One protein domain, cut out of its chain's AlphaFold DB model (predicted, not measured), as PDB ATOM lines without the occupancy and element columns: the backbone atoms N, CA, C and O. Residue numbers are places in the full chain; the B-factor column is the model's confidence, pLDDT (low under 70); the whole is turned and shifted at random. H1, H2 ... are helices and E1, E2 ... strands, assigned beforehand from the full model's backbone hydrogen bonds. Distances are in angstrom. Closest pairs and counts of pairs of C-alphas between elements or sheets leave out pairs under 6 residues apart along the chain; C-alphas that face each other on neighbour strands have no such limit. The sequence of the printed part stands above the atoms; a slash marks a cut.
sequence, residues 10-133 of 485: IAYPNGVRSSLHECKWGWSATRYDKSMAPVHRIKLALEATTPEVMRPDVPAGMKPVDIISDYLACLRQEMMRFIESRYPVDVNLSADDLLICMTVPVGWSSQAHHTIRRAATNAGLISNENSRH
ATOM      1  N   ILE A  10     -57.370 -11.868 -37.873       97.00
ATOM      2  CA  ILE A  10     -57.880 -12.778 -36.845       97.00
ATOM      3  C   ILE A  10     -59.042 -12.088 -36.136       97.00
ATOM      4  O   ILE A  10     -58.991 -10.882 -35.920       97.00
ATOM      5  N   ALA A  11     -60.111 -12.815 -35.838       96.31
ATOM      6  CA  ALA A  11     -61.286 -12.290 -35.168       96.31
ATOM      7  C   ALA A  11     -61.556 -13.058 -33.883       96.31
ATOM      8  O   ALA A  11     -61.541 -14.291 -33.875       96.31
ATOM      9  N   TYR A  12     -61.808 -12.298 -32.823       96.00
ATOM     10  CA  TYR A  12     -61.971 -12.807 -31.469       96.00
ATOM     11  C   TYR A  12     -63.429 -12.707 -31.010       96.00
ATOM     12  O   TYR A  12     -64.066 -11.678 -31.280       96.00
ATOM     13  N   PRO A  13     -63.950 -13.706 -30.277       95.00
ATOM     14  CA  PRO A  13     -65.285 -13.645 -29.696       95.00
ATOM     15  C   PRO A  13     -65.448 -12.414 -28.800       95.00
ATOM     16  O   PRO A  13     -64.679 -12.198 -27.866       95.00
ATOM     17  N   ASN A  14     -66.441 -11.581 -29.101       90.69
ATOM     18  CA  ASN A  14     -66.779 -10.353 -28.376       90.69
ATOM     19  C   ASN A  14     -65.590  -9.391 -28.159       90.69
ATOM     20  O   ASN A  14     -65.601  -8.595 -27.224       90.69
ATOM     21  N   GLY A  15     -64.551  -9.467 -29.001       88.88
ATOM     22  CA  GLY A  15     -63.341  -8.654 -28.846       88.88
ATOM     23  C   GLY A  15     -62.475  -9.019 -27.646       88.88
ATOM     24  O   GLY A  15     -61.662  -8.198 -27.228       88.88
ATOM     25  N   VAL A  16     -62.613 -10.232 -27.109       91.00
ATOM     26  CA  VAL A  16     -61.810 -10.739 -25.993       91.00
ATOM     27  C   VAL A  16     -60.902 -11.855 -26.490       91.00
ATOM     28  O   VAL A  16     -61.349 -12.776 -27.168       91.00
ATOM     29  N   ARG A  17     -59.610 -11.777 -26.159       91.62
ATOM     30  CA  ARG A  17     -58.630 -12.775 -26.591       91.62
ATOM     31  C   ARG A  17     -58.985 -14.093 -25.922       91.62
ATOM     32  O   ARG A  17     -59.045 -14.157 -24.695       91.62
ATOM     33  N   SER A  18     -59.192 -15.123 -26.725       91.12
ATOM     34  CA  SER A  18     -59.570 -16.445 -26.253       91.12
ATOM     35  C   SER A  18     -58.737 -17.527 -26.935       91.12
ATOM     36  O   SER A  18     -57.741 -17.244 -27.608       91.12
ATOM     37  N   SER A  19     -59.081 -18.786 -26.698       92.38
ATOM     38  CA  SER A  19     -58.400 -19.918 -27.316       92.38
ATOM     39  C   SER A  19     -58.608 -19.962 -28.829       92.38
ATOM     40  O   SER A  19     -59.698 -19.703 -29.330       92.38
ATOM     41  N   LEU A  20     -57.580 -20.409 -29.559       92.94
ATOM     42  CA  LEU A  20     -57.550 -20.391 -31.030       92.94
ATOM     43  C   LEU A  20     -58.725 -21.108 -31.716       92.94
ATOM     44  O   LEU A  20     -59.052 -20.762 -32.845       92.94
ATOM     45  N   HIS A  21     -59.348 -22.094 -31.063       93.12
ATOM     46  CA  HIS A  21     -60.485 -22.835 -31.620       93.12
ATOM     47  C   HIS A  21     -61.789 -22.024 -31.651       93.12
ATOM     48  O   HIS A  21     -62.689 -22.351 -32.419       93.12
ATOM     49  N   GLU A  22     -61.894 -20.975 -30.835       94.50
ATOM     50  CA  GLU A  22     -63.035 -20.056 -30.838       94.50
ATOM     51  C   GLU A  22     -62.815 -18.883 -31.803       94.50
ATOM     52  O   GLU A  22     -63.765 -18.221 -32.218       94.50
ATOM     53  N   CYS A  23     -61.560 -18.621 -32.173       95.56
ATOM     54  CA  CYS A  23     -61.198 -17.550 -33.088       95.56
ATOM     55  C   CYS A  23     -61.538 -17.909 -34.540       95.56
ATOM     56  O   CYS A  23     -61.414 -19.052 -34.986       95.56
ATOM     57  N   LYS A  24     -61.856 -16.887 -35.336       96.56
ATOM     58  CA  LYS A  24     -61.829 -16.980 -36.804       96.56
ATOM     59  C   LYS A  24     -60.538 -16.366 -37.318       96.56
ATOM     60  O   LYS A  24     -60.037 -15.409 -36.742       96.56
ATOM     61  N   TRP A  25     -59.998 -16.860 -38.425       96.19
ATOM     62  CA  TRP A  25     -58.774 -16.308 -39.013       96.19
ATOM     63  C   TRP A  25     -58.764 -16.425 -40.539       96.19
ATOM     64  O   TRP A  25     -59.539 -17.181 -41.141       96.19
ATOM     65  N   GLY A  26     -57.922 -15.625 -41.188       94.94
ATOM     66  CA  GLY A  26     -57.842 -15.586 -42.641       94.94
ATOM     67  C   GLY A  26     -59.173 -15.184 -43.278       94.94
ATOM     68  O   GLY A  26     -59.867 -14.288 -42.802       94.94
ATOM     69  N   TRP A  27     -59.570 -15.889 -44.338       92.00
ATOM     70  CA  TRP A  27     -60.835 -15.644 -45.045       92.00
ATOM     71  C   TRP A  27     -62.090 -15.866 -44.189       92.00
ATOM     72  O   TRP A  27     -63.141 -15.301 -44.481       92.00
ATOM     73  N   SER A  28     -62.016 -16.683 -43.134       93.56
ATOM     74  CA  SER A  28     -63.166 -16.875 -42.241       93.56
ATOM     75  C   SER A  28     -63.429 -15.643 -41.368       93.56
ATOM     76  O   SER A  28     -64.584 -15.358 -41.058       93.56
ATOM     77  N   ALA A  29     -62.382 -14.875 -41.044       94.12
ATOM     78  CA  ALA A  29     -62.462 -13.654 -40.245       94.12
ATOM     79  C   ALA A  29     -62.913 -12.419 -41.042       94.12
ATOM     80  O   ALA A  29     -63.233 -11.398 -40.445       94.12
ATOM     81  N   THR A  30     -62.953 -12.483 -42.379       90.50
ATOM     82  CA  THR A  30     -63.418 -11.363 -43.221       90.50
ATOM     83  C   THR A  30     -64.932 -11.348 -43.424       90.50
ATOM     84  O   THR A  30     -65.465 -10.424 -44.039       90.50
ATOM     85  N   ARG A  31     -65.635 -12.398 -42.984       89.44
ATOM     86  CA  ARG A  31     -67.097 -12.473 -43.041       89.44
ATOM     87  C   ARG A  31     -67.672 -11.772 -41.822       89.44
ATOM     88  O   ARG A  31     -67.202 -12.001 -40.713       89.44
ATOM     89  N   TYR A  32     -68.712 -10.970 -42.034       90.31
ATOM     90  CA  TYR A  32     -69.401 -10.325 -40.928       90.31
ATOM     91  C   TYR A  32     -69.977 -11.369 -39.966       90.31
ATOM     92  O   TYR A  32     -70.723 -12.263 -40.371       90.31
ATOM     93  N   ASP A  33     -69.654 -11.212 -38.689       90.94
ATOM     94  CA  ASP A  33     -70.231 -11.958 -37.583       90.94
ATOM     95  C   ASP A  33     -70.305 -11.026 -36.376       90.94
ATOM     96  O   ASP A  33     -69.287 -10.540 -35.895       90.94
ATOM     97  N   LYS A  34     -71.523 -10.771 -35.888       91.62
ATOM     98  CA  LYS A  34     -71.772  -9.840 -34.780       91.62
ATOM     99  C   LYS A  34     -71.086 -10.274 -33.478       91.62
ATOM    100  O   LYS A  34     -70.819  -9.430 -32.630       91.62
ATOM    101  N   SER A  35     -70.831 -11.571 -33.311       93.25
ATOM    102  CA  SER A  35     -70.154 -12.124 -32.135       93.25
ATOM    103  C   SER A  35     -68.630 -12.058 -32.229       93.25
ATOM    104  O   SER A  35     -67.957 -12.420 -31.272       93.25
ATOM    105  N   MET A  36     -68.071 -11.605 -33.354       94.31
ATOM    106  CA  MET A  36     -66.634 -11.614 -33.614       94.31
ATOM    107  C   MET A  36     -66.120 -10.202 -33.881       94.31
ATOM    108  O   MET A  36     -66.702  -9.446 -34.656       94.31
ATOM    109  N   ALA A  37     -64.978  -9.864 -33.290       93.00
ATOM    110  CA  ALA A  37     -64.283  -8.606 -33.539       93.00
ATOM    111  C   ALA A  37     -62.999  -8.875 -34.342       93.00
ATOM    112  O   ALA A  37     -62.033  -9.399 -33.776       93.00
ATOM    113  N   PRO A  38     -62.972  -8.570 -35.653       94.50
ATOM    114  CA  PRO A  38     -61.799  -8.791 -36.487       94.50
ATOM    115  C   PRO A  38     -60.722  -7.729 -36.250       94.50
ATOM    116  O   PRO A  38     -60.990  -6.531 -36.210       94.50
ATOM    117  N   VAL A  39     -59.472  -8.177 -36.160       95.31
ATOM    118  CA  VAL A  39     -58.276  -7.341 -36.091       95.31
ATOM    119  C   VAL A  39     -57.526  -7.469 -37.411       95.31
ATOM    120  O   VAL A  39     -57.017  -8.533 -37.769       95.31
ATOM    121  N   HIS A  40     -57.457  -6.363 -38.147       93.19
ATOM    122  CA  HIS A  40     -56.787  -6.267 -39.443       93.19
ATOM    123  C   HIS A  40     -55.437  -5.569 -39.298       93.19
ATOM    124  O   HIS A  40     -55.264  -4.753 -38.402       93.19
ATOM    125  N   ARG A  41     -54.507  -5.802 -40.235       92.56
ATOM    126  CA  ARG A  41     -53.275  -4.993 -40.394       92.56
ATOM    127  C   ARG A  41     -52.401  -4.913 -39.129       92.56
ATOM    128  O   ARG A  41     -51.598  -3.993 -39.004       92.56
ATOM    129  N   ILE A  42     -52.500  -5.890 -38.222       95.50
ATOM    130  CA  ILE A  42     -51.837  -5.853 -36.907       95.50
ATOM    131  C   ILE A  42     -50.315  -5.669 -36.989       95.50
ATOM    132  O   ILE A  42     -49.721  -5.047 -36.114       95.50
ATOM    133  N   LYS A  43     -49.690  -6.139 -38.080       93.19
ATOM    134  CA  LYS A  43     -48.269  -5.923 -38.386       93.19
ATOM    135  C   LYS A  43     -47.904  -4.431 -38.284       93.19
ATOM    136  O   LYS A  43     -46.923  -4.101 -37.633       93.19
ATOM    137  N   LEU A  44     -48.733  -3.523 -38.804       92.88
ATOM    138  CA  LEU A  44     -48.479  -2.076 -38.773       92.88
ATOM    139  C   LEU A  44     -48.442  -1.471 -37.353       92.88
ATOM    140  O   LEU A  44     -47.912  -0.384 -37.174       92.88
ATOM    141  N   ALA A  45     -48.935  -2.167 -36.322       94.44
ATOM    142  CA  ALA A  45     -48.798  -1.709 -34.935       94.44
ATOM    143  C   ALA A  45     -47.365  -1.831 -34.383       94.44
ATOM    144  O   ALA A  45     -47.085  -1.300 -33.310       94.44
ATOM    145  N   LEU A  46     -46.477  -2.571 -35.060       93.62
ATOM    146  CA  LEU A  46     -45.126  -2.841 -34.564       93.62
ATOM    147  C   LEU A  46     -44.145  -1.695 -34.787       93.62
ATOM    148  O   LEU A  46     -43.154  -1.609 -34.065       93.62
ATOM    149  N   GLU A  47     -44.406  -0.840 -35.773       91.50
ATOM    150  CA  GLU A  47     -43.507   0.247 -36.129       91.50
ATOM    151  C   GLU A  47     -44.079   1.589 -35.670       91.50
ATOM    152  O   GLU A  47     -45.223   1.942 -35.977       91.50
ATOM    153  N   ALA A  48     -43.278   2.346 -34.917       88.75
ATOM    154  CA  ALA A  48     -43.734   3.568 -34.261       88.75
ATOM    155  C   ALA A  48     -44.012   4.690 -35.269       88.75
ATOM    156  O   ALA A  48     -44.862   5.544 -35.021       88.75
ATOM    157  N   THR A  49     -43.330   4.663 -36.415       90.12
ATOM    158  CA  THR A  49     -43.483   5.651 -37.490       90.12
ATOM    159  C   THR A  49     -44.724   5.434 -38.357       90.12
ATOM    160  O   THR A  49     -45.018   6.275 -39.203       90.12
ATOM    161  N   THR A  50     -45.489   4.358 -38.134       90.88
ATOM    162  CA  THR A  50     -46.743   4.098 -38.853       90.88
ATOM    163  C   THR A  50     -47.732   5.261 -38.683       90.88
ATOM    164  O   THR A  50     -48.098   5.563 -37.536       90.88
ATOM    165  N   PRO A  51     -48.222   5.863 -39.788       90.62
ATOM    166  CA  PRO A  51     -49.211   6.936 -39.755       90.62
ATOM    167  C   PRO A  51     -50.496   6.516 -39.042       90.62
ATOM    168  O   PRO A  51     -51.005   5.418 -39.270       90.62
ATOM    169  N   GLU A  52     -51.070   7.417 -38.242       89.06
ATOM    170  CA  GLU A  52     -52.258   7.136 -37.422       89.06
ATOM    171  C   GLU A  52     -53.437   6.601 -38.250       89.06
ATOM    172  O   GLU A  52     -54.071   5.620 -37.882       89.06
ATOM    173  N   VAL A  53     -53.668   7.166 -39.439       85.56
ATOM    174  CA  VAL A  53     -54.743   6.737 -40.355       85.56
ATOM    175  C   VAL A  53     -54.601   5.283 -40.839       85.56
ATOM    176  O   VAL A  53     -55.575   4.665 -41.276       85.56
ATOM    177  N   MET A  54     -53.394   4.719 -40.762       86.81
ATOM    178  CA  MET A  54     -53.087   3.349 -41.173       86.81
ATOM    179  C   MET A  54     -52.991   2.382 -39.999       86.81
ATOM    180  O   MET A  54     -52.966   1.167 -40.226       86.81
ATOM    181  N   ARG A  55     -52.932   2.893 -38.764       90.12
ATOM    182  CA  ARG A  55     -52.788   2.047 -37.587       90.12
ATOM    183  C   ARG A  55     -54.002   1.126 -37.432       90.12
ATOM    184  O   ARG A  55     -55.130   1.505 -37.756       90.12
ATOM    185  N   PRO A  56     -53.770  -0.125 -37.010       92.06
ATOM    186  CA  PRO A  56     -54.851  -1.057 -36.753       92.06
ATOM    187  C   PRO A  56     -55.528  -0.733 -35.418       92.06
ATOM    188  O   PRO A  56     -54.866  -0.321 -34.465       92.06
ATOM    189  N   ASP A  57     -56.829  -0.998 -35.332       90.38
ATOM    190  CA  ASP A  57     -57.556  -0.961 -34.065       90.38
ATOM    191  C   ASP A  57     -57.138  -2.183 -33.230       90.38
ATOM    192  O   ASP A  57     -57.484  -3.323 -33.552       90.38
ATOM    193  N   VAL A  58     -56.341  -1.957 -32.184       92.38
ATOM    194  CA  VAL A  58     -55.922  -3.009 -31.247       92.38
ATOM    195  C   VAL A  58     -56.903  -3.030 -30.072       92.38
ATOM    196  O   VAL A  58     -57.026  -2.011 -29.388       92.38
ATOM    197  N   PRO A  59     -57.596  -4.155 -29.803       90.44
ATOM    198  CA  PRO A  59     -58.526  -4.239 -28.684       90.44
ATOM    199  C   PRO A  59     -57.862  -3.917 -27.340       90.44
ATOM    200  O   PRO A  59     -56.710  -4.286 -27.087       90.44
ATOM    201  N   ALA A  60     -58.607  -3.248 -26.460       87.81
ATOM    202  CA  ALA A  60     -58.116  -2.856 -25.146       87.81
ATOM    203  C   ALA A  60     -57.618  -4.075 -24.347       87.81
ATOM    204  O   ALA A  60     -58.263  -5.121 -24.307       87.81
ATOM    205  N   GLY A  61     -56.452  -3.939 -23.712       87.88
ATOM    206  CA  GLY A  61     -55.828  -5.013 -22.931       87.88
ATOM    207  C   GLY A  61     -55.069  -6.062 -23.753       87.88
ATOM    208  O   GLY A  61     -54.358  -6.873 -23.163       87.88
ATOM    209  N   MET A  62     -55.141  -6.032 -25.089       93.25
ATOM    210  CA  MET A  62     -54.337  -6.905 -25.948       93.25
ATOM    211  C   MET A  62     -53.034  -6.239 -26.383       93.25
ATOM    212  O   MET A  62     -52.965  -5.027 -26.588       93.25
ATOM    213  N   LYS A  63     -51.987  -7.048 -26.579       95.31
ATOM    214  CA  LYS A  63     -50.720  -6.588 -27.159       95.31
ATOM    215  C   LYS A  63     -50.603  -7.078 -28.604       95.31
ATOM    216  O   LYS A  63     -50.949  -8.227 -28.875       95.31
ATOM    217  N   PRO A  64     -50.020  -6.285 -29.524       96.31
ATOM    218  CA  PRO A  64     -49.801  -6.722 -30.903       96.31
ATOM    219  C   PRO A  64     -49.048  -8.050 -31.023       96.31
ATOM    220  O   PRO A  64     -49.395  -8.872 -31.863       96.31
ATOM    221  N   VAL A  65     -48.059  -8.293 -30.154       97.38
ATOM    222  CA  VAL A  65     -47.308  -9.560 -30.140       97.38
ATOM    223  C   VAL A  65     -48.210 -10.770 -29.914       97.38
ATOM    224  O   VAL A  65     -48.012 -11.791 -30.562       97.38
ATOM    225  N   ASP A  66     -49.211 -10.654 -29.044       97.19
ATOM    226  CA  ASP A  66     -50.113 -11.751 -28.700       97.19
ATOM    227  C   ASP A  66     -51.027 -12.078 -29.884       97.19
ATOM    228  O   ASP A  66     -51.140 -13.232 -30.284       97.19
ATOM    229  N   ILE A  67     -51.575 -11.043 -30.524       97.75
ATOM    230  CA  ILE A  67     -52.438 -11.178 -31.705       97.75
ATOM    231  C   ILE A  67     -51.665 -11.772 -32.891       97.75
ATOM    232  O   ILE A  67     -52.166 -12.637 -33.610       97.75
ATOM    233  N   ILE A  68     -50.417 -11.334 -33.094       98.00
ATOM    234  CA  ILE A  68     -49.535 -11.899 -34.123       98.00
ATOM    235  C   ILE A  68     -49.207 -13.360 -33.798       98.00
ATOM    236  O   ILE A  68     -49.228 -14.189 -34.704       98.00
ATOM    237  N   SER A  69     -48.941 -13.686 -32.528       98.38
ATOM    238  CA  SER A  69     -48.672 -15.064 -32.088       98.38
ATOM    239  C   SER A  69     -49.859 -15.974 -32.393       98.38
ATOM    240  O   SER A  69     -49.673 -17.045 -32.959       98.38
ATOM    241  N   ASP A  70     -51.079 -15.529 -32.084       98.12
ATOM    242  CA  ASP A  70     -52.298 -16.302 -32.319       98.12
ATOM    243  C   ASP A  70     -52.517 -16.570 -33.816       98.12
ATOM    244  O   ASP A  70     -52.749 -17.710 -34.223       98.12
ATOM    245  N   TYR A  71     -52.366 -15.541 -34.659       98.00
ATOM    246  CA  TYR A  71     -52.466 -15.701 -36.113       98.00
ATOM    247  C   TYR A  71     -51.397 -16.665 -36.658       98.00
ATOM    248  O   TYR A  71     -51.702 -17.537 -37.473       98.00
ATOM    249  N   LEU A  72     -50.146 -16.533 -36.202       97.94
ATOM    250  CA  LEU A  72     -49.050 -17.416 -36.600       97.94
ATOM    251  C   LEU A  72     -49.255 -18.854 -36.110       97.94
ATOM    252  O   LEU A  72     -48.884 -19.785 -36.820       97.94
ATOM    253  N   ALA A  73     -49.871 -19.055 -34.944       97.88
ATOM    254  CA  ALA A  73     -50.192 -20.378 -34.424       97.88
ATOM    255  C   ALA A  73     -51.265 -21.067 -35.279       97.88
ATOM    256  O   ALA A  73     -51.118 -22.243 -35.618       97.88
ATOM    257  N   CYS A  74     -52.298 -20.335 -35.708       97.12
ATOM    258  CA  CYS A  74     -53.265 -20.850 -36.677       97.12
ATOM    259  C   CYS A  74     -52.597 -21.197 -38.018       97.12
ATOM    260  O   CYS A  74     -52.834 -22.275 -38.566       97.12
ATOM    261  N   LEU A  75     -51.703 -20.329 -38.512       95.50
ATOM    262  CA  LEU A  75     -50.940 -20.586 -39.736       95.50
ATOM    263  C   LEU A  75     -50.049 -21.828 -39.607       95.50
ATOM    264  O   LEU A  75     -49.995 -22.631 -40.534       95.50
ATOM    265  N   ARG A  76     -49.392 -22.017 -38.456       95.19
ATOM    266  CA  ARG A  76     -48.590 -23.208 -38.157       95.19
ATOM    267  C   ARG A  76     -49.433 -24.472 -38.241       95.19
ATOM    268  O   ARG A  76     -49.002 -25.429 -38.868       95.19
ATOM    269  N   GLN A  77     -50.610 -24.489 -37.614       93.88
ATOM    270  CA  GLN A  77     -51.490 -25.662 -37.651       93.88
ATOM    271  C   GLN A  77     -51.854 -26.039 -39.088       93.88
ATOM    272  O   GLN A  77     -51.787 -27.210 -39.445       93.88
ATOM    273  N   GLU A  78     -52.194 -25.054 -39.920       92.44
ATOM    274  CA  GLU A  78     -52.536 -25.304 -41.321       92.44
ATOM    275  C   GLU A  78     -51.328 -25.753 -42.151       92.44
ATOM    276  O   GLU A  78     -51.430 -26.686 -42.943       92.44
ATOM    277  N   MET A  79     -50.165 -25.138 -41.924       92.12
ATOM    278  CA  MET A  79     -48.906 -25.534 -42.552       92.12
ATOM    279  C   MET A  79     -48.551 -26.990 -42.225       92.12
ATOM    280  O   MET A  79     -48.228 -27.747 -43.134       92.12
ATOM    281  N   MET A  80     -48.655 -27.394 -40.955       92.25
ATOM    282  CA  MET A  80     -48.370 -28.766 -40.527       92.25
ATOM    283  C   MET A  80     -49.341 -29.773 -41.147       92.25
ATOM    284  O   MET A  80     -48.887 -30.744 -41.744       92.25
ATOM    285  N   ARG A  81     -50.656 -29.499 -41.122       91.19
ATOM    286  CA  ARG A  81     -51.657 -30.350 -41.796       91.19
ATOM    287  C   ARG A  81     -51.361 -30.509 -43.287       91.19
ATOM    288  O   ARG A  81     -51.505 -31.599 -43.836       91.19
ATOM    289  N   PHE A  82     -50.963 -29.422 -43.952       91.00
ATOM    290  CA  PHE A  82     -50.612 -29.457 -45.368       91.00
ATOM    291  C   PHE A  82     -49.375 -30.326 -45.627       91.00
ATOM    292  O   PHE A  82     -49.390 -31.129 -46.559       91.00
ATOM    293  N   ILE A  83     -48.326 -30.190 -44.808       90.94
ATOM    294  CA  ILE A  83     -47.108 -31.004 -44.915       90.94
ATOM    295  C   ILE A  83     -47.441 -32.481 -44.693       90.94
ATOM    296  O   ILE A  83     -47.151 -33.282 -45.574       90.94
ATOM    297  N   GLU A  84     -48.126 -32.825 -43.600       89.75
ATOM    298  CA  GLU A  84     -48.526 -34.204 -43.275       89.75
ATOM    299  C   GLU A  84     -49.370 -34.835 -44.395       89.75
ATOM    300  O   GLU A  84     -49.160 -35.985 -44.779       89.75
ATOM    301  N   SER A  85     -50.296 -34.067 -44.980       90.69
ATOM    302  CA  SER A  85     -51.120 -34.537 -46.098       90.69
ATOM    303  C   SER A  85     -50.327 -34.728 -47.393       90.69
ATOM    304  O   SER A  85     -50.696 -35.578 -48.206       90.69
ATOM    305  N   ARG A  86     -49.302 -33.906 -47.648       91.62
ATOM    306  CA  ARG A  86     -48.552 -33.919 -48.913       91.62
ATOM    307  C   ARG A  86     -47.347 -34.852 -48.877       91.62
ATOM    308  O   ARG A  86     -47.001 -35.406 -49.926       91.62
ATOM    309  N   TYR A  87     -46.757 -35.019 -47.697       89.38
ATOM    310  CA  TYR A  87     -45.552 -35.786 -47.405       89.38
ATOM    311  C   TYR A  87     -45.819 -36.740 -46.225       89.38
ATOM    312  O   TYR A  87     -45.351 -36.502 -45.117       89.38
ATOM    313  N   PRO A  88     -46.546 -37.854 -46.441       81.06
ATOM    314  CA  PRO A  88     -46.983 -38.745 -45.356       81.06
ATOM    315  C   PRO A  88     -45.854 -39.460 -44.599       81.06
ATOM    316  O   PRO A  88     -46.115 -40.138 -43.610       81.06
ATOM    317  N   VAL A  89     -44.613 -39.364 -45.087       84.50
ATOM    318  CA  VAL A  89     -43.412 -39.916 -44.440       84.50
ATOM    319  C   VAL A  89     -42.838 -38.935 -43.410       84.50
ATOM    320  O   VAL A  89     -42.241 -39.363 -42.424       84.50
ATOM    321  N   ASP A  90     -43.079 -37.635 -43.591       79.44
ATOM    322  CA  ASP A  90     -42.599 -36.566 -42.716       79.44
ATOM    323  C   ASP A  90     -43.598 -36.336 -41.569       79.44
ATOM    324  O   ASP A  90     -44.295 -35.322 -41.494       79.44
ATOM    325  N   VAL A  91     -43.710 -37.328 -40.681       78.19
ATOM    326  CA  VAL A  91     -44.593 -37.282 -39.504       78.19
ATOM    327  C   VAL A  91     -43.880 -36.712 -38.279       78.19
ATOM    328  O   VAL A  91     -42.681 -36.905 -38.096       78.19
ATOM    329  N   ASN A  92     -44.637 -36.057 -37.390       82.44
ATOM    330  CA  ASN A  92     -44.156 -35.531 -36.104       82.44
ATOM    331  C   ASN A  92     -43.003 -34.511 -36.197       82.44
ATOM    332  O   ASN A  92     -42.192 -34.430 -35.274       82.44
ATOM    333  N   LEU A  93     -42.940 -33.711 -37.268       88.81
ATOM    334  CA  LEU A  93     -41.931 -32.655 -37.383       88.81
ATOM    335  C   LEU A  93     -42.036 -31.672 -36.208       88.81
ATOM    336  O   LEU A  93     -43.095 -31.104 -35.908       88.81
ATOM    337  N   SER A  94     -40.906 -31.453 -35.555       89.88
ATOM    338  CA  SER A  94     -40.723 -30.433 -34.539       89.88
ATOM    339  C   SER A  94     -40.419 -29.075 -35.178       89.88
ATOM    340  O   SER A  94     -40.216 -28.939 -36.384       89.88
ATOM    341  N   ALA A  95     -40.378 -28.027 -34.354       89.50
ATOM    342  CA  ALA A  95     -40.028 -26.691 -34.827       89.50
ATOM    343  C   ALA A  95     -38.579 -26.598 -35.350       89.50
ATOM    344  O   ALA A  95     -38.303 -25.773 -36.217       89.50
ATOM    345  N   ASP A  96     -37.671 -27.437 -34.843       90.50
ATOM    346  CA  ASP A  96     -36.265 -27.453 -35.260       90.50
ATOM    347  C   ASP A  96     -36.035 -28.320 -36.517       90.50
ATOM    348  O   ASP A  96     -34.957 -28.286 -37.103       90.50
ATOM    349  N   ASP A  97     -37.055 -29.030 -37.011       91.94
ATOM    350  CA  ASP A  97     -36.985 -29.734 -38.301       91.94
ATOM    351  C   ASP A  97     -37.286 -28.806 -39.491       91.94
ATOM    352  O   ASP A  97     -37.074 -29.160 -40.652       91.94
ATOM    353  N   LEU A  98     -37.776 -27.593 -39.219       92.56
ATOM    354  CA  LEU A  98     -38.167 -26.618 -40.231       92.56
ATOM    355  C   LEU A  98     -37.162 -25.467 -40.286       92.56
ATOM    356  O   LEU A  98     -36.659 -25.012 -39.265       92.56
ATOM    357  N   LEU A  99     -36.896 -24.948 -41.484       94.88
ATOM    358  CA  LEU A  99     -36.208 -23.669 -41.669       94.88
ATOM    359  C   LEU A  99     -37.198 -22.657 -42.243       94.88
ATOM    360  O   LEU A  99     -37.615 -22.757 -43.397       94.88
ATOM    361  N   ILE A 100     -37.563 -21.667 -41.437       95.31
ATOM    362  CA  ILE A 100     -38.552 -20.650 -41.784       95.31
ATOM    363  C   ILE A 100     -37.831 -19.345 -42.108       95.31
ATOM    364  O   ILE A 100     -37.004 -18.871 -41.332       95.31
ATOM    365  N   CYS A 101     -38.190 -18.716 -43.224       96.19
ATOM    366  CA  CYS A 101     -37.832 -17.329 -43.503       96.19
ATOM    367  C   CYS A 101     -39.069 -16.447 -43.341       96.19
ATOM    368  O   CYS A 101     -40.075 -16.641 -44.023       96.19
ATOM    369  N   MET A 102     -38.992 -15.473 -42.435       95.88
ATOM    370  CA  MET A 102     -39.990 -14.415 -42.313       95.88
ATOM    371  C   MET A 102     -39.479 -13.143 -42.975       95.88
ATOM    372  O   MET A 102     -38.343 -12.720 -42.749       95.88
ATOM    373  N   THR A 103     -40.336 -12.510 -43.769       94.94
ATOM    374  CA  THR A 103     -39.990 -11.273 -44.464       94.94
ATOM    375  C   THR A 103     -40.452 -10.041 -43.692       94.94
ATOM    376  O   THR A 103     -41.533 -10.019 -43.089       94.94
ATOM    377  N   VAL A 104     -39.617  -9.005 -43.694       92.06
ATOM    378  CA  VAL A 104     -39.856  -7.741 -42.983       92.06
ATOM    379  C   VAL A 104     -39.612  -6.536 -43.902       92.06
ATOM    380  O   VAL A 104     -38.705  -6.609 -44.735       92.06
ATOM    381  N   PRO A 105     -40.385  -5.440 -43.789       89.12
ATOM    382  CA  PRO A 105     -40.185  -4.253 -44.622       89.12
ATOM    383  C   PRO A 105     -38.808  -3.623 -44.398       89.12
ATOM    384  O   PRO A 105     -38.177  -3.814 -43.348       89.12
ATOM    385  N   VAL A 106     -38.321  -2.855 -45.373       82.31
ATOM    386  CA  VAL A 106     -37.023  -2.192 -45.244       82.31
ATOM    387  C   VAL A 106     -37.150  -0.992 -44.303       82.31
ATOM    388  O   VAL A 106     -38.041  -0.161 -44.426       82.31
ATOM    389  N   GLY A 107     -36.246  -0.894 -43.327       79.19
ATOM    390  CA  GLY A 107     -36.227   0.225 -42.375       79.19
ATOM    391  C   GLY A 107     -37.046   0.015 -41.100       79.19
ATOM    392  O   GLY A 107     -37.037   0.891 -40.238       79.19
ATOM    393  N   TRP A 108     -37.686  -1.142 -40.939       83.75
ATOM    394  CA  TRP A 108     -38.280  -1.530 -39.664       83.75
ATOM    395  C   TRP A 108     -37.237  -1.667 -38.552       83.75
ATOM    396  O   TRP A 108     -36.100  -2.094 -38.773       83.75
ATOM    397  N   SER A 109     -37.641  -1.284 -37.342       86.44
ATOM    398  CA  SER A 109     -36.784  -1.295 -36.158       86.44
ATOM    399  C   SER A 109     -36.400  -2.711 -35.707       86.44
ATOM    400  O   SER A 109     -37.150  -3.679 -35.871       86.44
ATOM    401  N   SER A 110     -35.245  -2.839 -35.042       85.44
ATOM    402  CA  SER A 110     -34.822  -4.101 -34.414       85.44
ATOM    403  C   SER A 110     -35.875  -4.610 -33.425       85.44
ATOM    404  O   SER A 110     -36.116  -5.815 -33.337       85.44
ATOM    405  N   GLN A 111     -36.547  -3.690 -32.726       89.88
ATOM    406  CA  GLN A 111     -37.634  -3.991 -31.803       89.88
ATOM    407  C   GLN A 111     -38.832  -4.649 -32.504       89.88
ATOM    408  O   GLN A 111     -39.410  -5.603 -31.968       89.88
ATOM    409  N   ALA A 112     -39.196  -4.195 -33.708       91.06
ATOM    410  CA  ALA A 112     -40.240  -4.831 -34.507       91.06
ATOM    411  C   ALA A 112     -39.833  -6.259 -34.914       91.06
ATOM    412  O   ALA A 112     -40.617  -7.195 -34.739       91.06
ATOM    413  N   HIS A 113     -38.586  -6.464 -35.357       91.12
ATOM    414  CA  HIS A 113     -38.064  -7.797 -35.701       91.12
ATOM    415  C   HIS A 113     -38.050  -8.748 -34.497       91.12
ATOM    416  O   HIS A 113     -38.485  -9.897 -34.600       91.12
ATOM    417  N   HIS A 114     -37.596  -8.269 -33.338       92.06
ATOM    418  CA  HIS A 114     -37.603  -9.041 -32.098       92.06
ATOM    419  C   HIS A 114     -39.032  -9.401 -31.674       92.06
ATOM    420  O   HIS A 114     -39.302 -10.534 -31.281       92.06
ATOM    421  N   THR A 115     -39.983  -8.481 -31.851       96.19
ATOM    422  CA  THR A 115     -41.396  -8.748 -31.563       96.19
ATOM    423  C   THR A 115     -41.974  -9.841 -32.467       96.19
ATOM    424  O   THR A 115     -42.677 -10.716 -31.965       96.19
ATOM    425  N   ILE A 116     -41.642  -9.849 -33.765       96.19
ATOM    426  CA  ILE A 116     -42.038 -10.930 -34.688       96.19
ATOM    427  C   ILE A 116     -41.404 -12.263 -34.276       96.19
ATOM    428  O   ILE A 116     -42.088 -13.280 -34.244       96.19
ATOM    429  N   ARG A 117     -40.117 -12.272 -33.909       96.81
ATOM    430  CA  ARG A 117     -39.402 -13.477 -33.452       96.81
ATOM    431  C   ARG A 117     -40.004 -14.067 -32.178       96.81
ATOM    432  O   ARG A 117     -40.209 -15.278 -32.098       96.81
ATOM    433  N   ARG A 118     -40.350 -13.217 -31.211       97.94
ATOM    434  CA  ARG A 118     -41.086 -13.626 -30.012       97.94
ATOM    435  C   ARG A 118     -42.460 -14.186 -30.363       97.94
ATOM    436  O   ARG A 118     -42.828 -15.236 -29.854       97.94
ATOM    437  N   ALA A 119     -43.187 -13.547 -31.281       98.25
ATOM    438  CA  ALA A 119     -44.478 -14.062 -31.725       98.25
ATOM    439  C   ALA A 119     -44.365 -15.428 -32.425       98.25
ATOM    440  O   ALA A 119     -45.170 -16.319 -32.171       98.25
ATOM    441  N   ALA A 120     -43.334 -15.627 -33.251       98.19
ATOM    442  CA  ALA A 120     -43.036 -16.911 -33.882       98.19
ATOM    443  C   ALA A 120     -42.706 -18.003 -32.850       98.19
ATOM    444  O   ALA A 120     -43.145 -19.143 -32.995       98.19
ATOM    445  N   THR A 121     -41.979 -17.641 -31.791       97.94
ATOM    446  CA  THR A 121     -41.669 -18.541 -30.668       97.94
ATOM    447  C   THR A 121     -42.940 -18.929 -29.917       97.94
ATOM    448  O   THR A 121     -43.225 -20.110 -29.758       97.94
ATOM    449  N   ASN A 122     -43.761 -17.947 -29.535       97.81
ATOM    450  CA  ASN A 122     -45.041 -18.175 -28.858       97.81
ATOM    451  C   ASN A 122     -46.010 -19.022 -29.700       97.81
ATOM    452  O   ASN A 122     -46.796 -19.789 -29.154       97.81
ATOM    453  N   ALA A 123     -45.945 -18.895 -31.028       97.44
ATOM    454  CA  ALA A 123     -46.725 -19.688 -31.974       97.44
ATOM    455  C   ALA A 123     -46.193 -21.119 -32.184       97.44
ATOM    456  O   ALA A 123     -46.811 -21.899 -32.910       97.44
ATOM    457  N   GLY A 124     -45.036 -21.464 -31.608       96.38
ATOM    458  CA  GLY A 124     -44.376 -22.759 -31.783       96.38
ATOM    459  C   GLY A 124     -43.751 -22.966 -33.166       96.38
ATOM    460  O   GLY A 124     -43.488 -24.106 -33.549       96.38
ATOM    461  N   LEU A 125     -43.540 -21.899 -33.947       96.88
ATOM    462  CA  LEU A 125     -42.848 -21.975 -35.243       96.88
ATOM    463  C   LEU A 125     -41.338 -22.181 -35.078       96.88
ATOM    464  O   LEU A 125     -40.695 -22.691 -35.986       96.88
ATOM    465  N   ILE A 126     -40.787 -21.794 -33.926       96.56
ATOM    466  CA  ILE A 126     -39.409 -22.062 -33.508       96.56
ATOM    467  C   ILE A 126     -39.379 -22.474 -32.040       96.56
ATOM    468  O   ILE A 126     -40.239 -22.064 -31.263       96.56
ATOM    469  N   SER A 127     -38.368 -23.256 -31.656       94.56
ATOM    470  CA  SER A 127     -38.205 -23.787 -30.295       94.56
ATOM    471  C   SER A 127     -37.948 -22.712 -29.232       94.56
ATOM    472  O   SER A 127     -38.370 -22.852 -28.088       94.56
ATOM    473  N   ASN A 128     -37.242 -21.637 -29.589       94.62
ATOM    474  CA  ASN A 128     -36.955 -20.496 -28.719       94.62
ATOM    475  C   ASN A 128     -36.536 -19.270 -29.546       94.62
ATOM    476  O   ASN A 128     -36.166 -19.398 -30.715       94.62
ATOM    477  N   GLU A 129     -36.506 -18.087 -28.926       92.44
ATOM    478  CA  GLU A 129     -36.170 -16.841 -29.626       92.44
ATOM    479  C   GLU A 129     -34.754 -16.844 -30.231       92.44
ATOM    480  O   GLU A 129     -34.535 -16.227 -31.272       92.44
ATOM    481  N   ASN A 130     -33.800 -17.595 -29.673       90.56
ATOM    482  CA  ASN A 130     -32.435 -17.706 -30.206       90.56
ATOM    483  C   ASN A 130     -32.280 -18.788 -31.289       90.56
ATOM    484  O   ASN A 130     -31.166 -19.016 -31.769       90.56
ATOM    485  N   SER A 131     -33.367 -19.457 -31.686       91.88
ATOM    486  CA  SER A 131     -33.311 -20.516 -32.689       91.88
ATOM    487  C   SER A 131     -32.799 -19.993 -34.037       91.88
ATOM    488  O   SER A 131     -33.220 -18.940 -34.541       91.88
ATOM    489  N   ARG A 132     -31.889 -20.772 -34.633       90.38
ATOM    490  CA  ARG A 132     -31.324 -20.546 -35.973       90.38
ATOM    491  C   ARG A 132     -32.269 -20.976 -37.096       90.38
ATOM    492  O   ARG A 132     -32.017 -20.640 -38.248       90.38
ATOM    493  N   HIS A 133     -33.352 -21.665 -36.744       94.06
ATOM    494  CA  HIS A 133     -34.385 -22.154 -37.654       94.06
ATOM    495  C   HIS A 133     -35.352 -21.056 -38.125       94.06
ATOM    496  O   HIS A 133     -36.193 -21.301 -38.983       94.06
TER     497      HIS A 133
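This is residues 10 to 133 of the 485 residues of an uncharacterized protein of Allomyces macrogynus (strain ATCC 38327) (UniProt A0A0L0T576). One long helix, H2, is the middle piece: its first half lies between the small two-stranded hairpin of E1 and E2 on one side and H3, which crosses it steeply, on the other, while its second half runs on past them and makes one end of the domain. From that end residues 87 to 99 fold back to E3, a lone strand on H3's side, and the short H1 sits by the first residues of H2. The printed part has 124 residues with three named helices and three named strands in the order E1, E2, H1, H2, E3, H3; the sheet, E1 then E2, is antiparallel. The class is mixed, helices and strands, with 41 residues in named helices and 14 in named strands, under half of those printed. The whole is compact, with a radius of gyration of the C-alphas of 15.6 A and spans of 47 by 36 by 21 A.

E1, residues 10 to 13, begins with C-alpha 10 at (-57.880, -12.778, -36.845) and is 10.3 A long from first to last C-alpha. E2 is residues 36 to 40, 12.6 A, and H1 is residues 42 to 46, 7.7 A. H2, residues 64 to 86, is 32.6 A long, from C-alpha 64 at (-49.801, -6.722, -30.903). E3 is residues 100 to 104, 13.0 A. H3, residues 110 to 122, is 18.3 A long and ends with C-alpha 122 at (-45.041, -18.175, -28.858).

E1 and E2 form a hairpin, antiparallel at 155 degrees, with N 39 and O 10 at 2.8 A and N 37 and O 12 at 2.9 A, within hydrogen-bond range. Residues 10 to 11 of E1 also pair with residues 24 to 25, antiparallel. The closest C-alphas of E1 and H2, Ile 10 and Tyr 71, are 6.2 A apart. E2 and H2 are only just apart, at 8.2 A. H1 touches H2 at residues 64 to 68 of H2 alone, the closest C-alphas being those of Ile 42 and Pro 64, 6.4 A. H2 and H3 touch, with residues 65 to 73 of H2 alone, at a steep tilt of 52 degrees, the same way; their closest C-alphas, Ser 69 and Ala 119, are 4.3 A apart. H1 and H3 are close but not clearly touching, with the C-alphas of Leu 46 and Ala 112 closest at 5.3 A. E3 pairs with no named strand and is apart from H2; its closest C-alpha to H3 is Val 104, 7.5 A from that of His 113. In H2 and H3 every O i to N i+4 pair is within hydrogen-bond range; in H1 0 of 1 is, but 2 of 2 O i to N i+3 pairs are.

The two C-alphas farthest apart, those of Glu 52 and Val 89, are 48.4 A apart. The printed part has no cut. The links E1 to E2, H1 to H2 and H2 to E3 are long, with 22, 17 and 13 residues, and those from E2 to H1 and E3 to H3 are tight. The mean pLDDT of the printed part is 92.4, and no printed residue is under 70.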